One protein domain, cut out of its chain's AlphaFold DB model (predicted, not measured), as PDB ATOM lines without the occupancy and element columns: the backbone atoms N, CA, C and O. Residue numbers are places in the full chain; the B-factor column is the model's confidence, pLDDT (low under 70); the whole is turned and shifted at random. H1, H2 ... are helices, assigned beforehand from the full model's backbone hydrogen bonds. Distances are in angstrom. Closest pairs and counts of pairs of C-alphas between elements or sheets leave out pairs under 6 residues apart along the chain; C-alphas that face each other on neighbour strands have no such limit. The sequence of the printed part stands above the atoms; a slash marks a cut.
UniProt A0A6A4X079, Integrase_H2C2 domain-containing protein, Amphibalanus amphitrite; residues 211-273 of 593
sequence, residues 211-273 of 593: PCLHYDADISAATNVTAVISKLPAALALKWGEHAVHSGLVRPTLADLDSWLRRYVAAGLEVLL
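What this domain is: This is residues 211 to 273 of the 593 residues of the protein "Integrase_H2C2 domain-containing protein" of Amphibalanus amphitrite (UniProt A0A6A4X079). Three short helices, H2, H3 and H4, have their centres at the corners of a triangle with few close C-alpha contacts between them; H2 and H4 touch, and H3 stands nearly at right angles to H4. The one-turn helix H1 and both ends of the printed part lie at the other end of the longest axis from H3. The printed part has 63 residues with four named helices, in the order H1, H2, H3, H4, and no named strand; the class is all helix. The whole is compact, with a radius of gyration of the C-alphas of 11.3 A and spans of 31 by 24 by 19 A.

How they stand to each other: From Pro 211 the printed part runs into H1, residues 216 to 219, and a tight link of 2 residues joins it to H2, residues 222 to 229. H1 and H2 are close but not clearly touching; their closest C-alphas, those of Asp 218 and Asn 224, are 7.1 A apart. A tight link of 4 residues leads to H3, residues 234 to 246. H2 and H3 are close but not clearly touching, with the C-alphas of Ile 229 and Ala 237 closest at 5.7 A; they run opposite ways at a steep tilt of 37 degrees, only just more than shallow. A short link of 7 residues leads to H4, residues 254 to 264. H4 touches H2, with the C-alphas of Val 225 and Leu 254 closest at 5.4 A; they run the same way at a steep tilt of 37 degrees, only just more than shallow. H3 and H4 are close but not clearly touching and about perpendicular at 74 degrees; their closest C-alphas, those of Trp 240 and Trp 260, are 7.8 A apart. H1 and H4 are close but not clearly touching, with the C-alphas of Ile 219 and Leu 254 closest at 5.2 A. H1 and H3 are apart. In H2, H3 and H4 every O i to N i+4 pair is within hydrogen-bond range; H1 is too short for such a pair, and its one O i to N i+3 pair is not within range.

Where its parts are: H1 begins at C-alpha 216, at (136.364, 171.362, 168.152), and is 5.1 A long from first to last C-alpha. H2 is 10.9 A long. H3, the longest helix, measures 18.5 A from C-alpha 234, at (150.372, 148.776, 160.512), to C-alpha 246. H4 measures 14.9 A and ends at C-alpha 264, at (139.433, 154.286, 152.026).

The domain as a whole: The two C-alphas farthest apart, those of His 214 and Ala 235, are 31.9 A apart, while those of Pro 211 and Leu 273 are 11.2 A apart. The printed part has no cut, and no link is long. The mean pLDDT of the printed part is 77.3; residues 211 to 218, residue 220 and residues 268 to 273 are under 70.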
ATOM      1  N   PRO A 211     127.385 164.841 166.099       40.53
ATOM      2  CA  PRO A 211     127.075 165.344 167.432       40.53
ATOM      3  C   PRO A 211     128.346 165.294 168.294       40.53
ATOM      4  O   PRO A 211     128.565 164.399 169.105       40.53
ATOM      5  N   CYS A 212     129.248 166.241 168.062       44.47
ATOM      6  CA  CYS A 212     130.433 166.457 168.867       44.47
ATOM      7  C   CYS A 212     130.013 167.300 170.069       44.47
ATOM      8  O   CYS A 212     129.569 168.433 169.907       44.47
ATOM      9  N   LEU A 213     130.186 166.768 171.277       49.62
ATOM     10  CA  LEU A 213     130.064 167.514 172.533       49.62
ATOM     11  C   LEU A 213     131.171 168.591 172.620       49.62
ATOM     12  O   LEU A 213     132.135 168.426 173.352       49.62
ATOM     13  N   HIS A 214     131.087 169.670 171.836       53.84
ATOM     14  CA  HIS A 214     131.947 170.863 171.924       53.84
ATOM     15  C   HIS A 214     133.481 170.612 171.966       53.84
ATOM     16  O   HIS A 214     134.220 171.358 172.610       53.84
ATOM     17  N   TYR A 215     133.987 169.585 171.265       64.38
ATOM     18  CA  TYR A 215     135.415 169.202 171.227       64.38
ATOM     19  C   TYR A 215     136.186 169.728 170.001       64.38
ATOM     20  O   TYR A 215     137.165 169.116 169.569       64.38
ATOM     21  N   ASP A 216     135.787 170.859 169.415       63.56
ATOM     22  CA  ASP A 216     136.364 171.362 168.152       63.56
ATOM     23  C   ASP A 216     137.888 171.566 168.211       63.56
ATOM     24  O   ASP A 216     138.616 171.285 167.251       63.56
ATOM     25  N   ALA A 217     138.395 171.991 169.372       65.94
ATOM     26  CA  ALA A 217     139.826 172.143 169.618       65.94
ATOM     27  C   ALA A 217     140.573 170.795 169.624       65.94
ATOM     28  O   ALA A 217     141.685 170.709 169.103       65.94
ATOM     29  N   ASP A 218     139.966 169.739 170.172       67.00
ATOM     30  CA  ASP A 218     140.556 168.397 170.219       67.00
ATOM     31  C   ASP A 218     140.512 167.703 168.855       67.00
ATOM     32  O   ASP A 218     141.448 166.981 168.501       67.00
ATOM     33  N   ILE A 219     139.463 167.952 168.067       71.94
ATOM     34  CA  ILE A 219     139.337 167.463 166.686       71.94
ATOM     35  C   ILE A 219     140.427 168.083 165.802       71.94
ATOM     36  O   ILE A 219     141.051 167.390 164.994       71.94
ATOM     37  N   SER A 220     140.710 169.369 166.019       68.94
ATOM     38  CA  SER A 220     141.715 170.138 165.276       68.94
ATOM     39  C   SER A 220     143.159 169.886 165.742       68.94
ATOM     40  O   SER A 220     144.112 170.345 165.110       68.94
ATOM     41  N   ALA A 221     143.364 169.162 166.849       74.44
ATOM     42  CA  ALA A 221     144.686 168.934 167.424       74.44
ATOM     43  C   ALA A 221     145.434 167.781 166.731       74.44
ATOM     44  O   ALA A 221     145.130 166.601 166.922       74.44
ATOM     45  N   ALA A 222     146.517 168.111 166.019       71.94
ATOM     46  CA  ALA A 222     147.358 167.129 165.324       71.94
ATOM     47  C   ALA A 222     147.955 166.042 166.246       71.94
ATOM     48  O   ALA A 222     148.210 164.918 165.819       71.94
ATOM     49  N   THR A 223     148.131 166.333 167.539       72.25
ATOM     50  CA  THR A 223     148.618 165.359 168.531       72.25
ATOM     51  C   THR A 223     147.666 164.181 168.734       72.25
ATOM     52  O   THR A 223     148.115 163.068 169.018       72.25
ATOM     53  N   ASN A 224     146.357 164.405 168.587       74.69
ATOM     54  CA  ASN A 224     145.350 163.362 168.772       74.69
ATOM     55  C   ASN A 224     145.350 162.385 167.591       74.69
ATOM     56  O   ASN A 224     145.247 161.177 167.792       74.69
ATOM     57  N   VAL A 225     145.598 162.886 166.380       81.94
ATOM     58  CA  VAL A 225     145.759 162.068 165.170       81.94
ATOM     59  C   VAL A 225     146.911 161.084 165.317       81.94
ATOM     60  O   VAL A 225     146.729 159.889 165.110       81.94
ATOM     61  N   THR A 226     148.081 161.548 165.768       79.19
ATOM     62  CA  THR A 226     149.239 160.672 166.006       79.19
ATOM     63  C   THR A 226     148.916 159.552 167.000       79.19
ATOM     64  O   THR A 226     149.325 158.404 166.810       79.19
ATOM     65  N   ALA A 227     148.149 159.860 168.050       74.06
ATOM     66  CA  ALA A 227     147.732 158.869 169.036       74.06
ATOM     67  C   ALA A 227     146.773 157.820 168.446       74.06
ATOM     68  O   ALA A 227     146.897 156.641 168.783       74.06
ATOM     69  N   VAL A 228     145.854 158.219 167.563       77.81
ATOM     70  CA  VAL A 228     144.943 157.295 166.868       77.81
ATOM     71  C   VAL A 228     145.704 156.424 165.870       77.81
ATOM     72  O   VAL A 228     145.566 155.203 165.919       77.81
ATOM     73  N   ILE A 229     146.579 157.011 165.046       80.94
ATOM     74  CA  ILE A 229     147.387 156.280 164.053       80.94
ATOM     75  C   ILE A 229     148.214 155.181 164.718       80.94
ATOM     76  O   ILE A 229     148.268 154.066 164.212       80.94
ATOM     77  N   SER A 230     148.797 155.458 165.890       74.94
ATOM     78  CA  SER A 230     149.590 154.473 166.643       74.94
ATOM     79  C   SER A 230     148.816 153.215 167.066       74.94
ATOM     80  O   SER A 230     149.426 152.239 167.498       74.94
ATOM     81  N   LYS A 231     147.480 153.241 166.978       72.50
ATOM     82  CA  LYS A 231     146.585 152.123 167.297       72.50
ATOM     83  C   LYS A 231     145.982 151.464 166.056       72.50
ATOM     84  O   LYS A 231     145.331 150.432 166.203       72.50
ATOM     85  N   LEU A 232     146.157 152.046 164.869       77.00
ATOM     86  CA  LEU A 232     145.699 151.437 163.626       77.00
ATOM     87  C   LEU A 232     146.569 150.217 163.282       77.00
ATOM     88  O   LEU A 232     147.746 150.173 163.651       77.00
ATOM     89  N   PRO A 233     146.025 149.234 162.541       80.06
ATOM     90  CA  PRO A 233     146.836 148.200 161.909       80.06
ATOM     91  C   PRO A 233     147.977 148.821 161.095       80.06
ATOM     92  O   PRO A 233     147.772 149.828 160.416       80.06
ATOM     93  N   ALA A 234     149.166 148.210 161.128       77.62
ATOM     94  CA  ALA A 234     150.372 148.776 160.512       77.62
ATOM     95  C   ALA A 234     150.179 149.130 159.025       77.62
ATOM     96  O   ALA A 234     150.612 150.193 158.583       77.62
ATOM     97  N   ALA A 235     149.452 148.291 158.279       79.38
ATOM     98  CA  ALA A 235     149.120 148.540 156.876       79.38
ATOM     99  C   ALA A 235     148.270 149.811 156.679       79.38
ATOM    100  O   ALA A 235     148.542 150.604 155.781       79.38
ATOM    101  N   LEU A 236     147.276 150.042 157.544       82.62
ATOM    102  CA  LEU A 236     146.438 151.245 157.502       82.62
ATOM    103  C   LEU A 236     147.217 152.490 157.929       82.62
ATOM    104  O   LEU A 236     147.072 153.536 157.305       82.62
ATOM    105  N   ALA A 237     148.071 152.380 158.949       84.81
ATOM    106  CA  ALA A 237     148.928 153.482 159.379       84.81
ATOM    107  C   ALA A 237     149.900 153.921 158.266       84.81
ATOM    108  O   ALA A 237     150.078 155.119 158.048       84.81
ATOM    109  N   LEU A 238     150.478 152.961 157.532       86.75
ATOM    110  CA  LEU A 238     151.332 153.227 156.372       86.75
ATOM    111  C   LEU A 238     150.549 153.935 155.256       86.75
ATOM    112  O   LEU A 238     150.983 154.976 154.766       86.75
ATOM    113  N   LYS A 239     149.366 153.413 154.904       87.44
ATOM    114  CA  LYS A 239     148.507 153.988 153.856       87.44
ATOM    115  C   LYS A 239     148.017 155.391 154.188       87.44
ATOM    116  O   LYS A 239     147.955 156.247 153.309       87.44
ATOM    117  N   TRP A 240     147.725 155.648 155.458       89.50
ATOM    118  CA  TRP A 240     147.448 156.994 155.936       89.50
ATOM    119  C   TRP A 240     148.661 157.918 155.759       89.50
ATOM    120  O   TRP A 240     148.509 159.038 155.277       89.50
ATOM    121  N   GLY A 241     149.865 157.452 156.108       87.62
ATOM    122  CA  GLY A 241     151.104 158.211 155.921       87.62
ATOM    123  C   GLY A 241     151.347 158.587 154.458       87.62
ATOM    124  O   GLY A 241     151.610 159.752 154.161       87.62
ATOM    125  N   GLU A 242     151.175 157.632 153.538       89.19
ATOM    126  CA  GLU A 242     151.209 157.887 152.093       89.19
ATOM    127  C   GLU A 242     150.175 158.952 151.704       89.19
ATOM    128  O   GLU A 242     150.526 159.933 151.052       89.19
ATOM    129  N   HIS A 243     148.916 158.807 152.127       89.56
ATOM    130  CA  HIS A 243     147.854 159.760 151.798       89.56
ATOM    131  C   HIS A 243     148.142 161.176 152.308       89.56
ATOM    132  O   HIS A 243     147.937 162.143 151.571       89.56
ATOM    133  N   ALA A 244     148.635 161.304 153.541       89.25
ATOM    134  CA  ALA A 244     148.957 162.590 154.144       89.25
ATOM    135  C   ALA A 244     150.063 163.322 153.370       89.25
ATOM    136  O   ALA A 244     149.948 164.526 153.140       89.25
ATOM    137  N   VAL A 245     151.086 162.593 152.907       89.44
ATOM    138  CA  VAL A 245     152.161 163.147 152.069       89.44
ATOM    139  C   VAL A 245     151.635 163.549 150.689       89.44
ATOM    140  O   VAL A 245     151.837 164.689 150.277       89.44
ATOM    141  N   HIS A 246     150.914 162.659 149.998       89.50
ATOM    142  CA  HIS A 246     150.380 162.941 148.657       89.50
ATOM    143  C   HIS A 246     149.373 164.098 148.650       89.50
ATOM    144  O   HIS A 246     149.298 164.842 147.677       89.50
ATOM    145  N   SER A 247     148.619 164.266 149.738       87.75
ATOM    146  CA  SER A 247     147.618 165.331 149.881       87.75
ATOM    147  C   SER A 247     148.197 166.629 150.460       87.75
ATOM    148  O   SER A 247     147.448 167.573 150.694       87.75
ATOM    149  N   GLY A 248     149.509 166.691 150.723       87.69
ATOM    150  CA  GLY A 248     150.176 167.889 151.240       87.69
ATOM    151  C   GLY A 248     149.745 168.298 152.655       87.69
ATOM    152  O   GLY A 248     149.807 169.478 153.002       87.69
ATOM    153  N   LEU A 249     149.293 167.354 153.487       86.81
ATOM    154  CA  LEU A 249     148.806 167.645 154.837       86.81
ATOM    155  C   LEU A 249     149.975 167.923 155.793       86.81
ATOM    156  O   LEU A 249     150.602 167.011 156.324       86.81
ATOM    157  N   VAL A 250     150.240 169.203 156.060       79.94
ATOM    158  CA  VAL A 250     151.324 169.638 156.967       79.94
ATOM    159  C   VAL A 250     150.969 169.421 158.446       79.94
ATOM    160  O   VAL A 250     151.841 169.142 159.270       79.94
ATOM    161  N   ARG A 251     149.686 169.547 158.809       82.56
ATOM    162  CA  ARG A 251     149.164 169.320 160.169       82.56
ATOM    163  C   ARG A 251     147.845 168.549 160.106       82.56
ATOM    164  O   ARG A 251     146.791 169.169 160.199       82.56
ATOM    165  N   PRO A 252     147.897 167.220 159.933       85.69
ATOM    166  CA  PRO A 252     146.687 166.420 159.837       85.69
ATOM    167  C   PRO A 252     145.863 166.479 161.129       85.69
ATOM    168  O   PRO A 252     146.419 166.418 162.229       85.69
ATOM    169  N   THR A 253     144.544 166.554 160.982       86.12
ATOM    170  CA  THR A 253     143.538 166.608 162.055       86.12
ATOM    171  C   THR A 253     142.696 165.327 162.111       86.12
ATOM    172  O   THR A 253     142.777 164.473 161.224       86.12
ATOM    173  N   LEU A 254     141.909 165.141 163.181       82.19
ATOM    174  CA  LEU A 254     141.033 163.965 163.284       82.19
ATOM    175  C   LEU A 254     139.946 163.984 162.206       82.19
ATOM    176  O   LEU A 254     139.532 162.919 161.759       82.19
ATOM    177  N   ALA A 255     139.541 165.173 161.751       82.38
ATOM    178  CA  ALA A 255     138.616 165.338 160.636       82.38
ATOM    179  C   ALA A 255     139.226 164.855 159.308       82.38
ATOM    180  O   ALA A 255     138.554 164.170 158.535       82.38
ATOM    181  N   ASP A 256     140.512 165.140 159.065       85.81
ATOM    182  CA  ASP A 256     141.216 164.644 157.875       85.81
ATOM    183  C   ASP A 256     141.308 163.113 157.890       85.81
ATOM    184  O   ASP A 256     141.057 162.454 156.879       85.81
ATOM    185  N   LEU A 257     141.625 162.545 159.060       86.00
ATOM    186  CA  LEU A 257     141.691 161.099 159.254       86.00
ATOM    187  C   LEU A 257     140.324 160.436 159.064       86.00
ATOM    188  O   LEU A 257     140.244 159.416 158.384       86.00
ATOM    189  N   ASP A 258     139.254 161.008 159.620       84.38
ATOM    190  CA  ASP A 258     137.886 160.505 159.451       84.38
ATOM    191  C   ASP A 258     137.454 160.527 157.979       84.38
ATOM    192  O   ASP A 258     136.995 159.520 157.442       84.38
ATOM    193  N   SER A 259     137.681 161.650 157.292       84.62
ATOM    194  CA  SER A 259     137.389 161.795 155.862       84.62
ATOM    195  C   SER A 259     138.129 160.762 155.010       84.62
ATOM    196  O   SER A 259     137.578 160.235 154.038       84.62
ATOM    197  N   TRP A 260     139.379 160.455 155.358       89.81
ATOM    198  CA  TRP A 260     140.145 159.419 154.676       89.81
ATOM    199  C   TRP A 260     139.644 158.013 155.001       89.81
ATOM    200  O   TRP A 260     139.422 157.244 154.072       89.81
ATOM    201  N   LEU A 261     139.407 157.679 156.274       84.44
ATOM    202  CA  LEU A 261     138.889 156.365 156.674       84.44
ATOM    203  C   LEU A 261     137.556 156.060 155.976       84.44
ATOM    204  O   LEU A 261     137.384 154.965 155.430       84.44
ATOM    205  N   ARG A 262     136.654 157.051 155.907       83.62
ATOM    206  CA  ARG A 262     135.339 156.902 155.262       83.62
ATOM    207  C   ARG A 262     135.468 156.591 153.781       83.62
ATOM    208  O   ARG A 262     134.696 155.797 153.255       83.62
ATOM    209  N   ARG A 263     136.453 157.194 153.113       81.38
ATOM    210  CA  ARG A 263     136.722 156.972 151.688       81.38
ATOM    211  C   ARG A 263     137.504 155.687 151.422       81.38
ATOM    212  O   ARG A 263     137.256 155.038 150.416       81.38
ATOM    213  N   TYR A 264     138.451 155.339 152.289       81.56
ATOM    214  CA  TYR A 264     139.433 154.286 152.026       81.56
ATOM    215  C   TYR A 264     138.989 152.900 152.503       81.56
ATOM    216  O   TYR A 264     139.292 151.904 151.856       81.56
ATOM    217  N   VAL A 265     138.270 152.824 153.625       81.19
ATOM    218  CA  VAL A 265     137.853 151.553 154.247       81.19
ATOM    219  C   VAL A 265     136.361 151.510 154.586       81.19
ATOM    220  O   VAL A 265     135.927 150.606 155.293       81.19
ATOM    221  N   ALA A 266     135.572 152.472 154.085       78.06
ATOM    222  CA  ALA A 266     134.143 152.619 154.394       78.06
ATOM    223  C   ALA A 266     133.846 152.616 155.910       78.06
ATOM    224  O   ALA A 266     132.771 152.222 156.352       78.06
ATOM    225  N   ALA A 267     134.816 153.066 156.707       70.88
ATOM    226  CA  ALA A 267     134.745 153.138 158.158       70.88
ATOM    227  C   ALA A 267     134.890 154.597 158.588       70.88
ATOM    228  O   ALA A 267     135.652 155.339 157.984       70.88
ATOM    229  N   GLY A 268     134.185 155.027 159.626       69.44
ATOM    230  CA  GLY A 268     134.310 156.383 160.159       69.44
ATOM    231  C   GLY A 268     134.530 156.366 161.661       69.44
ATOM    232  O   GLY A 268     134.214 155.392 162.342       69.44
ATOM    233  N   LEU A 269     135.050 157.462 162.191       68.94
ATOM    234  CA  LEU A 269     134.899 157.784 163.598       68.94
ATOM    235  C   LEU A 269     133.403 158.016 163.848       68.94
ATOM    236  O   LEU A 269     132.777 158.842 163.190       68.94
ATOM    237  N   GLU A 270     132.805 157.256 164.761       68.00
ATOM    238  CA  GLU A 270     131.380 157.399 165.099       68.00
ATOM    239  C   GLU A 270     131.178 158.249 166.353       68.00
ATOM    240  O   GLU A 270     130.255 159.054 166.411       68.00
ATOM    241  N   VAL A 271     132.063 158.098 167.343       68.88
ATOM    242  CA  VAL A 271     131.959 158.762 168.647       68.88
ATOM    243  C   VAL A 271     133.340 159.211 169.121       68.88
ATOM    244  O   VAL A 271     134.297 158.431 169.113       68.88
ATOM    245  N   LEU A 272     133.433 160.459 169.593       69.06
ATOM    246  CA  LEU A 272     134.592 160.991 170.311       69.06
ATOM    247  C   LEU A 272     134.222 161.190 171.785       69.06
ATOM    248  O   LEU A 272     133.325 161.964 172.106       69.06
ATOM    249  N   LEU A 273     134.924 160.496 172.681       68.50
ATOM    250  CA  LEU A 273     134.695 160.595 174.121       68.50
ATOM    251  C   LEU A 273     135.780 161.447 174.774       68.50
ATOM    252  O   LEU A 273     136.966 161.105 174.725       68.50
TER     253      LEU A 273